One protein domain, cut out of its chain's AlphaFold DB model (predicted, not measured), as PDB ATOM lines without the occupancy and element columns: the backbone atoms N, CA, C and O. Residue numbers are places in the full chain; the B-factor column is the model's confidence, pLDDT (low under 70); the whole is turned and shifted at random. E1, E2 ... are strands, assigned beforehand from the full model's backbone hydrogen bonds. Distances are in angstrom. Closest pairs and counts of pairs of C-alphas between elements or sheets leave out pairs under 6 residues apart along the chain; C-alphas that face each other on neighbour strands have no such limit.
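What this domain is: This is residues 3 to 133 of the 142 residues of an uncharacterized protein of Steinernema glaseri (UniProt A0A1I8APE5). One long, twisted and curled sheet of six strands makes the body, with E2 and E3 running along much of its length. The loop of residues 30 to 55 makes one end of the length, and the turn of residues 10 to 17 lies at the other. The printed part has 131 residues with no named helix and six strands, E1 to E6, in sheet order E1 E2 E3 E4 E5 E6, antiparallel throughout. It is all strand, with under half of the residues in named elements, and loose, with a radius of gyration of the C-alphas of 17.4 A and spans of 56 by 28 by 24 A.

How they stand to each other: The sheet is a meander, each strand the antiparallel neighbour of the one before. Strands E2, residues 18 to 29, and E3, residues 56 to 69, form a hairpin at 169 degrees, with N 24 and O 62 2.9 A apart. E1, residues 3 to 9, is an edge strand beside E2, with N 6 and O 25 at 2.9 A. E4, residues 72 to 79, follows E3, with N 65 and O 76 at 2.9 A. E5, residues 97 to 108, is next, with N 75 and O 102 at 2.8 A. E6, residues 111 to 122, is the other edge, with N 103 and O 115 at 2.8 A. E4, E5 and E6 bend by 76, 87 and 86 degrees at residues 76, 100 and 119. E1 and E6 are apart.

Where its parts are: E1 begins at C-alpha 3 (29.971, -11.601, -2.346). E2 is 37.3 A long, E3 40.9 A, E5 28.3 A and E6 30.1 A, ending at C-alpha 122 (39.244, -24.443, -4.893).

The domain as a whole: The C-alphas of Thr 16 and Ala 36, the two farthest apart, are 57.5 A apart. The printed part has no cut. The links E2 to E3 and E4 to E5 are long. Residues 35 to 43 have pLDDT under 70.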
ATOM      1  N   GLY A   3      28.560 -11.276  -2.543       93.81
ATOM      2  CA  GLY A   3      29.971 -11.601  -2.346       93.81
ATOM      3  C   GLY A   3      30.779 -10.372  -1.935       93.81
ATOM      4  O   GLY A   3      30.529  -9.280  -2.440       93.81
ATOM      5  N   THR A   4      31.754 -10.572  -1.057       96.62
ATOM      6  CA  THR A   4      32.782  -9.596  -0.688       96.62
ATOM      7  C   THR A   4      34.144 -10.227  -0.944       96.62
ATOM      8  O   THR A   4      34.426 -11.318  -0.446       96.62
ATOM      9  N   LEU A   5      34.977  -9.563  -1.743       96.75
ATOM     10  CA  LEU A   5      36.333 -10.004  -2.056       96.75
ATOM     11  C   LEU A   5      37.305  -8.935  -1.564       96.75
ATOM     12  O   LEU A   5      37.262  -7.799  -2.030       96.75
ATOM     13  N   LEU A   6      38.178  -9.308  -0.635       97.94
ATOM     14  CA  LEU A   6      39.309  -8.493  -0.219       97.94
ATOM     15  C   LEU A   6      40.555  -9.029  -0.914       97.94
ATOM     16  O   LEU A   6      40.990 -10.135  -0.602       97.94
ATOM     17  N   ASN A   7      41.119  -8.247  -1.829       97.44
ATOM     18  CA  ASN A   7      42.303  -8.617  -2.596       97.44
ATOM     19  C   ASN A   7      43.460  -7.692  -2.233       97.44
ATOM     20  O   ASN A   7      43.304  -6.472  -2.225       97.44
ATOM     21  N   TYR A   8      44.622  -8.277  -1.980       98.31
ATOM     22  CA  TYR A   8      45.871  -7.566  -1.773       98.31
ATOM     23  C   TYR A   8      46.955  -8.184  -2.651       98.31
ATOM     24  O   TYR A   8      47.236  -9.377  -2.550       98.31
ATOM     25  N   THR A   9      47.583  -7.350  -3.473       98.38
ATOM     26  CA  THR A   9      48.752  -7.695  -4.283       98.38
ATOM     27  C   THR A   9      49.819  -6.654  -3.992       98.38
ATOM     28  O   THR A   9      49.568  -5.457  -4.143       98.38
ATOM     29  N   SER A  10      50.997  -7.091  -3.555       98.44
ATOM     30  CA  SER A  10      52.128  -6.177  -3.412       98.44
ATOM     31  C   SER A  10      52.708  -5.809  -4.781       98.44
ATOM     32  O   SER A  10      52.524  -6.520  -5.767       98.44
ATOM     33  N   GLY A  11      53.475  -4.719  -4.840       98.44
ATOM     34  CA  GLY A  11      54.448  -4.548  -5.920       98.44
ATOM     35  C   GLY A  11      55.577  -5.581  -5.817       98.44
ATOM     36  O   GLY A  11      55.712  -6.269  -4.801       98.44
ATOM     37  N   PHE A  12      56.407  -5.659  -6.857       98.62
ATOM     38  CA  PHE A  12      57.684  -6.365  -6.774       98.62
ATOM     39  C   PHE A  12      58.725  -5.489  -6.075       98.62
ATOM     40  O   PHE A  12      58.809  -4.295  -6.360       98.62
ATOM     41  N   THR A  13      59.529  -6.079  -5.192       98.62
ATOM     42  CA  THR A  13      60.688  -5.397  -4.596       98.62
ATOM     43  C   THR A  13      61.714  -4.993  -5.658       98.62
ATOM     44  O   THR A  13      61.836  -5.647  -6.695       98.62
ATOM     45  N   GLU A  14      62.480  -3.937  -5.387       97.75
ATOM     46  CA  GLU A  14      63.590  -3.513  -6.246       97.75
ATOM     47  C   GLU A  14      64.783  -4.482  -6.162       97.75
ATOM     48  O   GLU A  14      65.028  -5.098  -5.122       97.75
ATOM     49  N   GLY A  15      65.536  -4.596  -7.260       96.94
ATOM     50  CA  GLY A  15      66.727  -5.442  -7.377       96.94
ATOM     51  C   GLY A  15      66.657  -6.430  -8.545       96.94
ATOM     52  O   GLY A  15      65.683  -6.471  -9.293       96.94
ATOM     53  N   THR A  16      67.708  -7.240  -8.702       97.38
ATOM     54  CA  THR A  16      67.808  -8.254  -9.771       97.38
ATOM     55  C   THR A  16      66.704  -9.309  -9.689       97.38
ATOM     56  O   THR A  16      66.244  -9.805 -10.715       97.38
ATOM     57  N   VAL A  17      66.277  -9.649  -8.468       98.19
ATOM     58  CA  VAL A  17      65.146 -10.542  -8.208       98.19
ATOM     59  C   VAL A  17      64.079  -9.750  -7.469       98.19
ATOM     60  O   VAL A  17      64.269  -9.372  -6.314       98.19
ATOM     61  N   GLY A  18      62.950  -9.512  -8.127       98.62
ATOM     62  CA  GLY A  18      61.790  -8.897  -7.496       98.62
ATOM     63  C   GLY A  18      60.956  -9.946  -6.770       98.62
ATOM     64  O   GLY A  18      60.612 -10.971  -7.358       98.62
ATOM     65  N   LEU A  19      60.572  -9.679  -5.523       98.75
ATOM     66  CA  LEU A  19      59.653 -10.510  -4.748       98.75
ATOM     67  C   LEU A  19      58.302  -9.815  -4.599       98.75
ATOM     68  O   LEU A  19      58.246  -8.606  -4.402       98.75
ATOM     69  N   SER A  20      57.217 -10.577  -4.681       98.75
ATOM     70  CA  SER A  20      55.850 -10.087  -4.498       98.75
ATOM     71  C   SER A  20      54.992 -11.149  -3.812       98.75
ATOM     72  O   SER A  20      55.343 -12.327  -3.772       98.75
ATOM     73  N   THR A  21      53.845 -10.749  -3.277       98.69
ATOM     74  CA  THR A  21      52.855 -11.655  -2.696       98.69
ATOM     75  C   THR A  21      51.448 -11.241  -3.090       98.69
ATOM     76  O   THR A  21      51.172 -10.056  -3.290       98.69
ATOM     77  N   GLU A  22      50.558 -12.225  -3.184       98.50
ATOM     78  CA  GLU A  22      49.127 -11.992  -3.322       98.50
ATOM     79  C   GLU A  22      48.355 -12.778  -2.275       98.50
ATOM     80  O   GLU A  22      48.567 -13.980  -2.073       98.50
ATOM     81  N   VAL A  23      47.412 -12.091  -1.645       98.50
ATOM     82  CA  VAL A  23      46.489 -12.654  -0.671       98.50
ATOM     83  C   VAL A  23      45.093 -12.182  -1.024       98.50
ATOM     84  O   VAL A  23      44.867 -10.998  -1.269       98.50
ATOM     85  N   ALA A  24      44.140 -13.104  -1.024       97.94
ATOM     86  CA  ALA A  24      42.743 -12.752  -1.180       97.94
ATOM     87  C   ALA A  24      41.868 -13.498  -0.179       97.94
ATOM     88  O   ALA A  24      42.044 -14.698   0.040       97.94
ATOM     89  N   LEU A  25      40.903 -12.794   0.404       97.62
ATOM     90  CA  LEU A  25      39.889 -13.344   1.298       97.62
ATOM     91  C   LEU A  25      38.516 -13.127   0.682       97.62
ATOM     92  O   LEU A  25      38.139 -12.010   0.329       97.62
ATOM     93  N   TYR A  26      37.770 -14.211   0.549       96.75
ATOM     94  CA  TYR A  26      36.469 -14.234  -0.094       96.75
ATOM     95  C   TYR A  26      35.400 -14.577   0.931       96.75
ATOM     96  O   TYR A  26      35.561 -15.512   1.715       96.75
ATOM     97  N   ASN A  27      34.290 -13.854   0.888       95.94
ATOM     98  CA  ASN A  27      33.128 -14.062   1.735       95.94
ATOM     99  C   ASN A  27      31.853 -13.965   0.895       95.94
ATOM    100  O   ASN A  27      31.778 -13.160  -0.029       95.94
ATOM    101  N   ALA A  28      30.852 -14.776   1.209       94.50
ATOM    102  CA  ALA A  28      29.535 -14.667   0.610       94.50
ATOM    103  C   ALA A  28      28.435 -14.857   1.649       94.50
ATOM    104  O   ALA A  28      28.526 -15.737   2.501       94.50
ATOM    105  N   VAL A  29      27.374 -14.061   1.517       93.81
ATOM    106  CA  VAL A  29      26.163 -14.111   2.341       93.81
ATOM    107  C   VAL A  29      24.962 -14.499   1.474       93.81
ATOM    108  O   VAL A  29      24.747 -13.971   0.371       93.81
ATOM    109  N   ALA A  30      24.154 -15.441   1.957       91.06
ATOM    110  CA  ALA A  30      22.933 -15.882   1.299       91.06
ATOM    111  C   ALA A  30      21.781 -14.884   1.522       91.06
ATOM    112  O   ALA A  30      21.299 -14.689   2.637       91.06
ATOM    113  N   LEU A  31      21.305 -14.287   0.422       89.12
ATOM    114  CA  LEU A  31      20.150 -13.372   0.411       89.12
ATOM    115  C   LEU A  31      18.807 -14.099   0.221       89.12
ATOM    116  O   LEU A  31      17.763 -13.582   0.592       89.12
ATOM    117  N   GLN A  32      18.832 -15.289  -0.381       81.88
ATOM    118  CA  GLN A  32      17.675 -16.167  -0.558       81.88
ATOM    119  C   GLN A  32      18.031 -17.525   0.033       81.88
ATOM    120  O   GLN A  32      19.087 -18.073  -0.291       81.88
ATOM    121  N   ARG A  33      17.166 -18.026   0.916       75.00
ATOM    122  CA  ARG A  33      17.446 -19.197   1.761       75.00
ATOM    123  C   ARG A  33      16.421 -20.320   1.611       75.00
ATOM    124  O   ARG A  33      16.650 -21.424   2.083       75.00
ATOM    125  N   GLY A  34      15.302 -20.064   0.930       71.19
ATOM    126  CA  GLY A  34      14.296 -21.090   0.683       71.19
ATOM    127  C   GLY A  34      14.858 -22.187  -0.218       71.19
ATOM    128  O   GLY A  34      15.359 -21.892  -1.303       71.19
ATOM    129  N   ARG A  35      14.735 -23.452   0.189       67.25
ATOM    130  CA  ARG A  35      15.233 -24.610  -0.575       67.25
ATOM    131  C   ARG A  35      14.730 -24.622  -2.026       67.25
ATOM    132  O   ARG A  35      15.510 -24.853  -2.938       67.25
ATOM    133  N   ALA A  36      13.459 -24.268  -2.246       68.69
ATOM    134  CA  ALA A  36      12.857 -24.151  -3.582       68.69
ATOM    135  C   ALA A  36      13.419 -22.989  -4.428       68.69
ATOM    136  O   ALA A  36      13.354 -23.025  -5.652       68.69
ATOM    137  N   SER A  37      13.978 -21.955  -3.787       66.50
ATOM    138  CA  SER A  37      14.571 -20.790  -4.460       66.50
ATOM    139  C   SER A  37      16.050 -20.974  -4.826       66.50
ATOM    140  O   SER A  37      16.602 -20.180  -5.591       66.50
ATOM    141  N   VAL A  38      16.707 -22.023  -4.316       68.25
ATOM    142  CA  VAL A  38      18.099 -22.350  -4.645       68.25
ATOM    143  C   VAL A  38      18.121 -23.421  -5.735       68.25
ATOM    144  O   VAL A  38      17.896 -24.600  -5.486       68.25
ATOM    145  N   ALA A  39      18.365 -22.989  -6.974       57.31
ATOM    146  CA  ALA A  39      18.403 -23.856  -8.150       57.31
ATOM    147  C   ALA A  39      19.611 -24.813  -8.117       57.31
ATOM    148  O   ALA A  39      20.724 -24.430  -8.490       57.31
ATOM    149  N   GLY A  40      19.359 -26.054  -7.693       60.78
ATOM    150  CA  GLY A  40      20.348 -27.125  -7.578       60.78
ATOM    151  C   GLY A  40      21.275 -26.945  -6.365       60.78
ATOM    152  O   GLY A  40      21.769 -25.834  -6.132       60.78
ATOM    153  N   PRO A  41      21.541 -28.006  -5.580       59.97
ATOM    154  CA  PRO A  41      22.498 -27.925  -4.482       59.97
ATOM    155  C   PRO A  41      23.854 -27.433  -5.010       59.97
ATOM    156  O   PRO A  41      24.326 -27.868  -6.058       59.97
ATOM    157  N   ASN A  42      24.473 -26.484  -4.304       61.00
ATOM    158  CA  ASN A  42      25.840 -26.014  -4.561       61.00
ATOM    159  C   ASN A  42      26.132 -25.379  -5.939       61.00
ATOM    160  O   ASN A  42      27.300 -25.266  -6.311       61.00
ATOM    161  N   ASN A  43      25.136 -24.902  -6.702       67.12
ATOM    162  CA  ASN A  43      25.408 -24.195  -7.970       67.12
ATOM    163  C   ASN A  43      25.661 -22.684  -7.788       67.12
ATOM    164  O   ASN A  43      26.572 -22.111  -8.402       67.12
ATOM    165  N   ARG A  44      24.841 -22.014  -6.966       72.31
ATOM    166  CA  ARG A  44      24.943 -20.563  -6.690       72.31
ATOM    167  C   ARG A  44      25.045 -20.229  -5.204       72.31
ATOM    168  O   ARG A  44      25.620 -19.199  -4.862       72.31
ATOM    169  N   THR A  45      24.517 -21.101  -4.358       84.19
ATOM    170  CA  THR A  45      24.528 -20.983  -2.902       84.19
ATOM    171  C   THR A  45      25.089 -22.280  -2.340       84.19
ATOM    172  O   THR A  45      24.728 -23.348  -2.837       84.19
ATOM    173  N   LEU A  46      25.987 -22.187  -1.360       84.69
ATOM    174  CA  LEU A  46      26.536 -23.367  -0.698       84.69
ATOM    175  C   LEU A  46      25.478 -23.958   0.245       84.69
ATOM    176  O   LEU A  46      24.772 -23.205   0.915       84.69
ATOM    177  N   THR A  47      25.355 -25.279   0.282       84.88
ATOM    178  CA  THR A  47      24.406 -25.988   1.146       84.88
ATOM    179  C   THR A  47      25.124 -26.974   2.061       84.88
ATOM    180  O   THR A  47      26.198 -27.480   1.732       84.88
ATOM    181  N   HIS A  48      24.507 -27.283   3.196       82.50
ATOM    182  CA  HIS A  48      24.857 -28.430   4.024       82.50
ATOM    183  C   HIS A  48      24.581 -29.747   3.276       82.50
ATOM    184  O   HIS A  48      23.996 -29.762   2.188       82.50
ATOM    185  N   GLY A  49      25.017 -30.869   3.858       78.38
ATOM    186  CA  GLY A  49      24.849 -32.201   3.261       78.38
ATOM    187  C   GLY A  49      23.388 -32.640   3.108       78.38
ATOM    188  O   GLY A  49      23.080 -33.446   2.239       78.38
ATOM    189  N   ASP A  50      22.485 -32.071   3.902       80.38
ATOM    190  CA  ASP A  50      21.034 -32.263   3.811       80.38
ATOM    191  C   ASP A  50      20.364 -31.354   2.759       80.38
ATOM    192  O   ASP A  50      19.171 -31.498   2.481       80.38
ATOM    193  N   GLY A  51      21.114 -30.437   2.136       78.44
ATOM    194  CA  GLY A  51      20.634 -29.465   1.153       78.44
ATOM    195  C   GLY A  51      20.092 -28.160   1.747       78.44
ATOM    196  O   GLY A  51      19.555 -27.343   0.995       78.44
ATOM    197  N   GLU A  52      20.211 -27.935   3.057       83.56
ATOM    198  CA  GLU A  52      19.898 -26.638   3.660       83.56
ATOM    199  C   GLU A  52      20.930 -25.578   3.283       83.56
ATOM    200  O   GLU A  52      22.131 -25.832   3.231       83.56
ATOM    201  N   VAL A  53      20.462 -24.359   3.025       85.81
ATOM    202  CA  VAL A  53      21.317 -23.243   2.622       85.81
ATOM    203  C   VAL A  53      22.236 -22.833   3.764       85.81
ATOM    204  O   VAL A  53      21.781 -22.579   4.873       85.81
ATOM    205  N   LEU A  54      23.528 -22.701   3.471       88.69
ATOM    206  CA  LEU A  54      24.471 -22.092   4.392       88.69
ATOM    207  C   LEU A  54      24.333 -20.563   4.330       88.69
ATOM    208  O   LEU A  54      24.468 -19.955   3.264       88.69
ATOM    209  N   ASP A  55      24.079 -19.945   5.482       90.88
ATOM    210  CA  ASP A  55      23.810 -18.506   5.599       90.88
ATOM    211  C   ASP A  55      24.975 -17.631   5.121       90.88
ATOM    212  O   ASP A  55      24.769 -16.597   4.477       90.88
ATOM    213  N   GLN A  56      26.200 -18.054   5.425       92.19
ATOM    214  CA  GLN A  56      27.430 -17.370   5.063       92.19
ATOM    215  C   GLN A  56      28.562 -18.382   4.914       92.19
ATOM    216  O   GLN A  56      28.686 -19.311   5.708       92.19
ATOM    217  N   TRP A  57      29.428 -18.177   3.927       92.81
ATOM    218  CA  TRP A  57      30.637 -18.979   3.755       92.81
ATOM    219  C   TRP A  57      31.798 -18.122   3.297       92.81
ATOM    220  O   TRP A  57      31.617 -17.054   2.711       92.81
ATOM    221  N   SER A  58      33.009 -18.575   3.603       94.75
ATOM    222  CA  SER A  58      34.228 -17.839   3.277       94.75
ATOM    223  C   SER A  58      35.330 -18.785   2.829       94.75
ATOM    224  O   SER A  58      35.313 -19.971   3.150       94.75
ATOM    225  N   LYS A  59      36.304 -18.253   2.094       95.00
ATOM    226  CA  LYS A  59      37.539 -18.966   1.777       95.00
ATOM    227  C   LYS A  59      38.707 -18.016   1.588       95.00
ATOM    228  O   LYS A  59      38.534 -16.863   1.205       95.00
ATOM    229  N   VAL A  60      39.910 -18.546   1.777       96.56
ATOM    230  CA  VAL A  60      41.124 -17.919   1.248       96.56
ATOM    231  C   VAL A  60      41.093 -18.089  -0.272       96.56
ATOM    232  O   VAL A  60      41.108 -19.208  -0.777       96.56
ATOM    233  N   GLY A  61      40.975 -16.994  -1.007       95.88
ATOM    234  CA  GLY A  61      40.923 -16.996  -2.463       95.88
ATOM    235  C   GLY A  61      42.289 -17.219  -3.089       95.88
ATOM    236  O   GLY A  61      42.467 -18.123  -3.894       95.88
ATOM    237  N   LEU A  62      43.262 -16.422  -2.661       97.88
ATOM    238  CA  LEU A  62      44.646 -16.446  -3.116       97.88
ATOM    239  C   LEU A  62      45.556 -16.403  -1.892       97.88
ATOM    240  O   LEU A  62      45.205 -15.813  -0.870       97.88
ATOM    241  N   ALA A  63      46.703 -17.053  -1.999       98.19
ATOM    242  CA  ALA A  63      47.767 -17.030  -1.006       98.19
ATOM    243  C   ALA A  63      49.029 -17.528  -1.705       98.19
ATOM    244  O   ALA A  63      49.266 -18.739  -1.781       98.19
ATOM    245  N   ASN A  64      49.784 -16.608  -2.298       98.69
ATOM    246  CA  ASN A  64      50.955 -16.945  -3.094       98.69
ATOM    247  C   ASN A  64      52.128 -15.983  -2.886       98.69
ATOM    248  O   ASN A  64      51.989 -14.865  -2.382       98.69
ATOM    249  N   LEU A  65      53.295 -16.475  -3.285       98.69
ATOM    250  CA  LEU A  65      54.534 -15.727  -3.420       98.69
ATOM    251  C   LEU A  65      54.945 -15.735  -4.889       98.69
ATOM    252  O   LEU A  65      54.766 -16.735  -5.590       98.69
ATOM    253  N   LYS A  66      55.523 -14.625  -5.333       98.81
ATOM    254  CA  LYS A  66      56.020 -14.428  -6.689       98.81
ATOM    255  C   LYS A  66      57.477 -14.003  -6.644       98.81
ATOM    256  O   LYS A  66      57.844 -13.151  -5.837       98.81
ATOM    257  N   ALA A  67      58.278 -14.562  -7.537       98.81
ATOM    258  CA  ALA A  67      59.637 -14.121  -7.809       98.81
ATOM    259  C   ALA A  67      59.752 -13.789  -9.296       98.81
ATOM    260  O   ALA A  67      59.311 -14.574 -10.137       98.81
ATOM    261  N   ARG A  68      60.325 -12.634  -9.625       98.62
ATOM    262  CA  ARG A  68      60.485 -12.170 -11.004       98.62
ATOM    263  C   ARG A  68      61.929 -11.799 -11.295       98.62
ATOM    264  O   ARG A  68      62.550 -11.078 -10.518       98.62
ATOM    265  N   VAL A  69      62.414 -12.257 -12.443       98.50
ATOM    266  CA  VAL A  69      63.691 -11.865 -13.047       98.50
ATOM    267  C   VAL A  69      63.408 -11.568 -14.515       98.50
ATOM    268  O   VAL A  69      62.797 -12.397 -15.184       98.50
ATOM    269  N   SER A  70      63.821 -10.397 -15.011       97.56
ATOM    270  CA  SER A  70      63.473  -9.942 -16.370       97.56
ATOM    271  C   SER A  70      61.945  -9.989 -16.608       97.56
ATOM    272  O   SER A  70      61.176  -9.541 -15.749       97.56
ATOM    273  N   ASN A  71      61.500 -10.568 -17.725       97.69
ATOM    274  CA  ASN A  71      60.101 -10.791 -18.094       97.69
ATOM    275  C   ASN A  71      59.623 -12.204 -17.721       97.69
ATOM    276  O   ASN A  71      58.660 -12.722 -18.294       97.69
ATOM    277  N   THR A  72      60.275 -12.832 -16.742       98.56
ATOM    278  CA  THR A  72      59.956 -14.177 -16.267       98.56
ATOM    279  C   THR A  72      59.520 -14.148 -14.808       98.56
ATOM    280  O   THR A  72      60.248 -13.689 -13.929       98.56
ATOM    281  N   THR A  73      58.317 -14.656 -14.536       98.69
ATOM    282  CA  THR A  73      57.706 -14.686 -13.201       98.69
ATOM    283  C   THR A  73      57.392 -16.117 -12.780       98.69
ATOM    284  O   THR A  73      56.617 -16.811 -13.434       98.69
ATOM    285  N   LEU A  74      57.950 -16.536 -11.645       98.75
ATOM    286  CA  LEU A  74      57.590 -17.754 -10.924       98.75
ATOM    287  C   LEU A  74      56.547 -17.405  -9.856       98.75
ATOM    288  O   LEU A  74      56.785 -16.517  -9.042       98.75
ATOM    289  N   THR A  75      55.425 -18.120  -9.818       98.81
ATOM    290  CA  THR A  75      54.391 -17.992  -8.781       98.81
ATOM    291  C   THR A  75      54.209 -19.327  -8.067       98.81
ATOM    292  O   THR A  75      53.987 -20.351  -8.708       98.81
ATOM    293  N   ALA A  76      54.265 -19.324  -6.736       98.75
ATOM    294  CA  ALA A  76      54.058 -20.504  -5.901       98.75
ATOM    295  C   ALA A  76      52.981 -20.239  -4.845       98.75
ATOM    296  O   ALA A  76      53.032 -19.242  -4.127       98.75
ATOM    297  N   GLY A  77      52.013 -21.149  -4.728       98.56
ATOM    298  CA  GLY A  77      50.910 -21.040  -3.774       98.56
ATOM    299  C   GLY A  77      49.539 -21.168  -4.430       98.56
ATOM    300  O   GLY A  77      49.396 -21.737  -5.515       98.56
ATOM    301  N   ARG A  78      48.515 -20.643  -3.750       97.81
ATOM    302  CA  ARG A  78      47.159 -20.542  -4.289       97.81
ATOM    303  C   ARG A  78      47.055 -19.301  -5.163       97.81
ATOM    304  O   ARG A  78      47.221 -18.178  -4.684       97.81
ATOM    305  N   GLN A  79      46.776 -19.511  -6.438       98.00
ATOM    306  CA  GLN A  79      46.838 -18.483  -7.463       98.00
ATOM    307  C   GLN A  79      45.644 -18.553  -8.415       98.00
ATOM    308  O   GLN A  79      45.003 -19.596  -8.578       98.00
ATOM    309  N   SER A  80      45.348 -17.410  -9.025       96.00
ATOM    310  CA  SER A  80      44.485 -17.342 -10.193       96.00
ATOM    311  C   SER A  80      45.359 -17.630 -11.402       96.00
ATOM    312  O   SER A  80      46.383 -16.973 -11.578       96.00
ATOM    313  N   ILE A  81      44.976 -18.609 -12.210       94.94
ATOM    314  CA  ILE A  81      45.652 -18.924 -13.463       94.94
ATOM    315  C   ILE A  81      44.595 -19.063 -14.550       94.94
ATOM    316  O   ILE A  81      43.547 -19.668 -14.321       94.94
ATOM    317  N   ASP A  82      44.879 -18.456 -15.695       94.19
ATOM    318  CA  ASP A  82      44.027 -18.489 -16.870       94.19
ATOM    319  C   ASP A  82      44.912 -18.717 -18.097       94.19
ATOM    320  O   ASP A  82      45.732 -17.876 -18.461       94.19
ATOM    321  N   THR A  83      44.813 -19.911 -18.665       93.88
ATOM    322  CA  THR A  83      45.546 -20.382 -19.840       93.88
ATOM    323  C   THR A  83      44.566 -21.114 -20.757       93.88
ATOM    324  O   THR A  83      43.474 -21.488 -20.320       93.88
ATOM    325  N   PRO A  84      44.939 -21.425 -22.011       92.81
ATOM    326  CA  PRO A  84      44.071 -22.193 -22.907       92.81
ATOM    327  C   PRO A  84      43.634 -23.570 -22.370       92.81
ATOM    328  O   PRO A  84      42.688 -24.151 -22.896       92.81
ATOM    329  N   VAL A  85      44.317 -24.106 -21.348       92.06
ATOM    330  CA  VAL A  85      44.048 -25.433 -20.765       92.06
ATOM    331  C   VAL A  85      43.570 -25.397 -19.308       92.06
ATOM    332  O   VAL A  85      42.973 -26.368 -18.848       92.06
ATOM    333  N   ILE A  86      43.804 -24.306 -18.570       92.12
ATOM    334  CA  ILE A  86      43.328 -24.121 -17.192       92.12
ATOM    335  C   ILE A  86      42.651 -22.761 -17.105       92.12
ATOM    336  O   ILE A  86      43.322 -21.745 -17.211       92.12
ATOM    337  N   ALA A  87      41.349 -22.748 -16.836       91.69
ATOM    338  CA  ALA A  87      40.587 -21.513 -16.722       91.69
ATOM    339  C   ALA A  87      40.241 -21.180 -15.268       91.69
ATOM    340  O   ALA A  87      39.676 -21.992 -14.521       91.69
ATOM    341  N   TYR A  88      40.506 -19.937 -14.892       91.81
ATOM    342  CA  TYR A  88      39.901 -19.321 -13.722       91.81
ATOM    343  C   TYR A  88      38.415 -19.038 -13.994       91.81
ATOM    344  O   TYR A  88      38.033 -18.556 -15.056       91.81
ATOM    345  N   ILE A  89      37.545 -19.310 -13.018       88.31
ATOM    346  CA  ILE A  89      36.097 -19.135 -13.159       88.31
ATOM    347  C   ILE A  89      35.595 -18.152 -12.101       88.31
ATOM    348  O   ILE A  89      35.397 -18.504 -10.936       88.31
ATOM    349  N   GLY A  90      35.334 -16.918 -12.541       87.50
ATOM    350  CA  GLY A  90      34.803 -15.816 -11.727       87.50
ATOM    351  C   GLY A  90      33.294 -15.563 -11.863       87.50
ATOM    352  O   GLY A  90      32.802 -14.544 -11.397       87.50
ATOM    353  N   ASN A  91      32.526 -16.454 -12.497       87.12
ATOM    354  CA  ASN A  91      31.102 -16.231 -12.819       87.12
ATOM    355  C   ASN A  91      30.114 -16.460 -11.645       87.12
ATOM    356  O   ASN A  91      28.911 -16.675 -11.856       87.12
ATOM    357  N   ARG A  92      30.613 -16.488 -10.407       87.62
ATOM    358  CA  ARG A  92      29.858 -16.671  -9.157       87.62
ATOM    359  C   ARG A  92      30.464 -15.802  -8.057       87.62
ATOM    360  O   ARG A  92      31.490 -15.171  -8.262       87.62
ATOM    361  N   ALA A  93      29.825 -15.803  -6.886       89.38
ATOM    362  CA  ALA A  93      30.205 -14.946  -5.765       89.38
ATOM    363  C   ALA A  93      31.656 -15.127  -5.314       89.38
ATOM    364  O   ALA A  93      32.304 -14.136  -5.003       89.38
ATOM    365  N   LEU A  94      32.148 -16.369  -5.262       93.31
ATOM    366  CA  LEU A  94      33.528 -16.652  -4.889       93.31
ATOM    367  C   LEU A  94      34.247 -17.283  -6.081       93.31
ATOM    368  O   LEU A  94      33.852 -18.371  -6.504       93.31
ATOM    369  N   PRO A  95      35.283 -16.643  -6.629       94.00
ATOM    370  CA  PRO A  95      35.997 -17.203  -7.765       94.00
ATOM    371  C   PRO A  95      36.788 -18.478  -7.465       94.00
ATOM    372  O   PRO A  95      37.106 -18.765  -6.305       94.00
ATOM    373  N   SER A  96      37.115 -19.256  -8.500       95.00
ATOM    374  CA  SER A  96      38.010 -20.412  -8.361       95.00
ATOM    375  C   SER A  96      39.480 -20.005  -8.219       95.00
ATOM    376  O   SER A  96      39.863 -18.870  -8.479       95.00
ATOM    377  N   SER A  97      40.313 -20.936  -7.765       96.81
ATOM    378  CA  SER A  97      41.764 -20.753  -7.669       96.81
ATOM    379  C   SER A  97      42.458 -22.107  -7.652       96.81
ATOM    380  O   SER A  97      41.855 -23.100  -7.231       96.81
ATOM    381  N   PHE A  98      43.736 -22.141  -8.000       97.81
ATOM    382  CA  PHE A  98      44.514 -23.372  -8.088       97.81
ATOM    383  C   PHE A  98      45.733 -23.314  -7.173       97.81
ATOM    384  O   PHE A  98      46.371 -22.272  -7.046       97.81
ATOM    385  N   GLN A  99      46.051 -24.432  -6.524       98.06
ATOM    386  CA  GLN A  99      47.243 -24.579  -5.695       98.06
ATOM    387  C   GLN A  99      48.333 -25.277  -6.484       98.06
ATOM    388  O   GLN A  99      48.139 -26.397  -6.960       98.06
ATOM    389  N   GLY A 100      49.485 -24.623  -6.582       98.06
ATOM    390  CA  GLY A 100      50.599 -25.167  -7.336       98.06
ATOM    391  C   GLY A 100      51.731 -24.177  -7.531       98.06
ATOM    392  O   GLY A 100      51.858 -23.195  -6.794       98.06
ATOM    393  N   VAL A 101      52.539 -24.457  -8.545       98.56
ATOM    394  CA  VAL A 101      53.652 -23.624  -8.990       98.56
ATOM    395  C   VAL A 101      53.504 -23.395 -10.486       98.56
ATOM    396  O   VAL A 101      53.223 -24.333 -11.228       98.56
ATOM    397  N   SER A 102      53.696 -22.159 -10.924       98.50
ATOM    398  CA  SER A 102      53.662 -21.766 -12.331       98.50
ATOM    399  C   SER A 102      54.826 -20.840 -12.653       98.50
ATOM    400  O   SER A 102      55.295 -20.088 -11.800       98.50
ATOM    401  N   LEU A 103      55.286 -20.903 -13.893       98.31
ATOM    402  CA  LEU A 103      56.290 -20.037 -14.477       98.31
ATOM    403  C   LEU A 103      55.701 -19.464 -15.764       98.31
ATOM    404  O   LEU A 103      55.326 -20.226 -16.653       98.31
ATOM    405  N   HIS A 104      55.651 -18.141 -15.851       97.88
ATOM    406  CA  HIS A 104      55.320 -17.416 -17.070       97.88
ATOM    407  C   HIS A 104      56.561 -16.658 -17.535       97.88
ATOM    408  O   HIS A 104      57.129 -15.891 -16.755       97.88
ATOM    409  N   SER A 105      56.992 -16.875 -18.774       98.25
ATOM    410  CA  SER A 105      58.185 -16.253 -19.351       98.25
ATOM    411  C   SER A 105      57.862 -15.606 -20.690       98.25
ATOM    412  O   SER A 105      57.340 -16.273 -21.580       98.25
ATOM    413  N   ALA A 106      58.192 -14.324 -20.837       97.81
ATOM    414  CA  ALA A 106      58.003 -13.544 -22.061       97.81
ATOM    415  C   ALA A 106      59.296 -12.789 -22.433       97.81
ATOM    416  O   ALA A 106      59.325 -11.564 -22.538       97.81
ATOM    417  N   GLU A 107      60.402 -13.527 -22.563       97.81
ATOM    418  CA  GLU A 107      61.729 -12.963 -22.877       97.81
ATOM    419  C   GLU A 107      61.922 -12.629 -24.364       97.81
ATOM    420  O   GLU A 107      62.839 -11.890 -24.712       97.81
ATOM    421  N   PHE A 108      61.084 -13.179 -25.245       97.25
ATOM    422  CA  PHE A 108      61.205 -13.012 -26.690       97.25
ATOM    423  C   PHE A 108      59.993 -12.279 -27.254       97.25
ATOM    424  O   PHE A 108      58.856 -12.500 -26.832       97.25
ATOM    425  N   ASP A 109      60.235 -11.455 -28.270       96.19
ATOM    426  CA  ASP A 109      59.162 -10.768 -28.976       96.19
ATOM    427  C   ASP A 109      58.180 -11.784 -29.571       96.19
ATOM    428  O   ASP A 109      58.564 -12.730 -30.262       96.19
ATOM    429  N   ASN A 110      56.892 -11.569 -29.302       96.19
ATOM    430  CA  ASN A 110      55.774 -12.377 -29.795       96.19
ATOM    431  C   ASN A 110      55.786 -13.855 -29.360       96.19
ATOM    432  O   ASN A 110      55.080 -14.668 -29.962       96.19
ATOM    433  N   LEU A 111      56.550 -14.218 -28.325       97.44
ATOM    434  CA  LEU A 111      56.612 -15.588 -27.823       97.44
ATOM    435  C   LEU A 111      56.658 -15.620 -26.293       97.44
ATOM    436  O   LEU A 111      57.580 -15.097 -25.669       97.44
ATOM    437  N   SER A 112      55.680 -16.302 -25.696       97.06
ATOM    438  CA  SER A 112      55.637 -16.584 -24.263       97.06
ATOM    439  C   SER A 112      55.577 -18.082 -23.991       97.06
ATOM    440  O   SER A 112      55.012 -18.855 -24.768       97.06
ATOM    441  N   PHE A 113      56.134 -18.485 -22.854       96.81
ATOM    442  CA  PHE A 113      56.107 -19.851 -22.356       96.81
ATOM    443  C   PHE A 113      55.416 -19.893 -20.997       96.81
ATOM    444  O   PHE A 113      55.808 -19.178 -20.074       96.81
ATOM    445  N   ASP A 114      54.435 -20.783 -20.874       97.00
ATOM    446  CA  ASP A 114      53.752 -21.091 -19.625       97.00
ATOM    447  C   ASP A 114      54.059 -22.530 -19.220       97.00
ATOM    448  O   ASP A 114      53.801 -23.478 -19.964       97.00
ATOM    449  N   LEU A 115      54.603 -22.700 -18.020       97.38
ATOM    450  CA  LEU A 115      54.845 -23.999 -17.406       97.38
ATOM    451  C   LEU A 115      54.184 -24.006 -16.036       97.38
ATOM    452  O   LEU A 115      54.241 -23.021 -15.306       97.38
ATOM    453  N   GLY A 116      53.572 -25.115 -15.640       97.19
ATOM    454  CA  GLY A 116      52.963 -25.181 -14.321       97.19
ATOM    455  C   GLY A 116      52.597 -26.584 -13.889       97.19
ATOM    456  O   GLY A 116      52.362 -27.471 -14.704       97.19
ATOM    457  N   THR A 117      52.543 -26.763 -12.576       97.31
ATOM    458  CA  THR A 117      52.039 -27.967 -11.930       97.31
ATOM    459  C   THR A 117      51.102 -27.571 -10.804       97.31
ATOM    460  O   THR A 117      51.414 -26.703  -9.986       97.31
ATOM    461  N   PHE A 118      49.937 -28.204 -10.774       97.50
ATOM    462  CA  PHE A 118      48.883 -27.940  -9.808       97.50
ATOM    463  C   PHE A 118      48.366 -29.273  -9.291       97.50
ATOM    464  O   PHE A 118      48.191 -30.212 -10.065       97.50
ATOM    465  N   ASP A 119      48.069 -29.353  -7.995       96.50
ATOM    466  CA  ASP A 119      47.573 -30.592  -7.384       96.50
ATOM    467  C   ASP A 119      46.194 -30.450  -6.731       96.50
ATOM    468  O   ASP A 119      45.537 -31.458  -6.445       96.50
ATOM    469  N   ARG A 120      45.733 -29.211  -6.520       96.44
ATOM    470  CA  ARG A 120      44.413 -28.918  -5.962       96.44
ATOM    471  C   ARG A 120      43.746 -27.718  -6.621       96.44
ATOM    472  O   ARG A 120      44.400 -26.780  -7.075       96.44
ATOM    473  N   VAL A 121      42.421 -27.731  -6.563       95.50
ATOM    474  CA  VAL A 121      41.534 -26.649  -6.982       95.50
ATOM    475  C   VAL A 121      40.629 -26.250  -5.819       95.50
ATOM    476  O   VAL A 121      40.186 -27.095  -5.044       95.50
ATOM    477  N   SER A 122      40.354 -24.956  -5.691       94.56
ATOM    478  CA  SER A 122      39.244 -24.443  -4.893       94.56
ATOM    479  C   SER A 122      38.129 -24.039  -5.843       94.56
ATOM    480  O   SER A 122      38.271 -23.061  -6.584       94.56
ATOM    481  N   MET A 123      37.022 -24.780  -5.849       90.06
ATOM    482  CA  MET A 123      35.918 -24.482  -6.760       90.06
ATOM    483  C   MET A 123      35.142 -23.226  -6.335       90.06
ATOM    484  O   MET A 123      35.244 -22.727  -5.211       90.06
ATOM    485  N   ARG A 124      34.340 -22.688  -7.258       85.56
ATOM    486  CA  ARG A 124      33.533 -21.468  -7.057       85.56
ATOM    487  C   ARG A 124      32.394 -21.605  -6.029       85.56
ATOM    488  O   ARG A 124      31.782 -20.616  -5.631       85.56
ATOM    489  N   THR A 125      32.101 -22.831  -5.604       80.12
ATOM    490  CA  THR A 125      31.089 -23.192  -4.598       80.12
ATOM    491  C   THR A 125      31.677 -24.173  -3.585       80.12
ATOM    492  O   THR A 125      31.129 -25.231  -3.309       80.12
ATOM    493  N   GLU A 126      32.833 -23.815  -3.034       83.31
ATOM    494  CA  GLU A 126      33.546 -24.574  -2.005       83.31
ATOM    495  C   GLU A 126      34.206 -23.590  -1.024       83.31
ATOM    496  O   GLU A 126      34.460 -22.439  -1.383       83.31
ATOM    497  N   GLN A 127      34.493 -24.026   0.207       88.25
ATOM    498  CA  GLN A 127      35.262 -23.239   1.191       88.25
ATOM    499  C   GLN A 127      36.756 -23.616   1.234       88.25
ATOM    500  O   GLN A 127      37.589 -22.843   1.707       88.25
ATOM    501  N   GLY A 128      37.105 -24.807   0.739       90.94
ATOM    502  CA  GLY A 128      38.433 -25.404   0.847       90.94
ATOM    503  C   GLY A 128      39.115 -25.633  -0.498       90.94
ATOM    504  O   GLY A 128      38.948 -24.856  -1.441       90.94
ATOM    505  N   GLN A 129      39.927 -26.690  -0.544       94.06
ATOM    506  CA  GLN A 129      40.550 -27.189  -1.764       94.06
ATOM    507  C   GLN A 129      40.385 -28.697  -1.850       94.06
ATOM    508  O   GLN A 129      40.559 -29.408  -0.857       94.06
ATOM    509  N   SER A 130      40.200 -29.183  -3.065       93.25
ATOM    510  CA  SER A 130      40.125 -30.599  -3.387       93.25
ATOM    511  C   SER A 130      41.215 -30.968  -4.391       93.25
ATOM    512  O   SER A 130      41.662 -30.139  -5.181       93.25
ATOM    513  N   LYS A 131      41.699 -32.215  -4.333       94.44
ATOM    514  CA  LYS A 131      42.600 -32.737  -5.372       94.44
ATOM    515  C   LYS A 131      41.851 -32.835  -6.696       94.44
ATOM    516  O   LYS A 131      40.653 -33.116  -6.683       94.44
ATOM    517  N   PHE A 132      42.565 -32.699  -7.809       91.12
ATOM    518  CA  PHE A 132      41.995 -33.014  -9.117       91.12
ATOM    519  C   PHE A 132      41.491 -34.457  -9.156       91.12
ATOM    520  O   PHE A 132      42.137 -35.379  -8.651       91.12
ATOM    521  N   ARG A 133      40.310 -34.634  -9.741       86.62
ATOM    522  CA  ARG A 133      39.660 -35.925  -9.953       86.62
ATOM    523  C   ARG A 133      39.073 -35.939 -11.353       86.62
ATOM    524  O   ARG A 133      38.663 -34.896 -11.855       86.62
TER     525      ARG A 133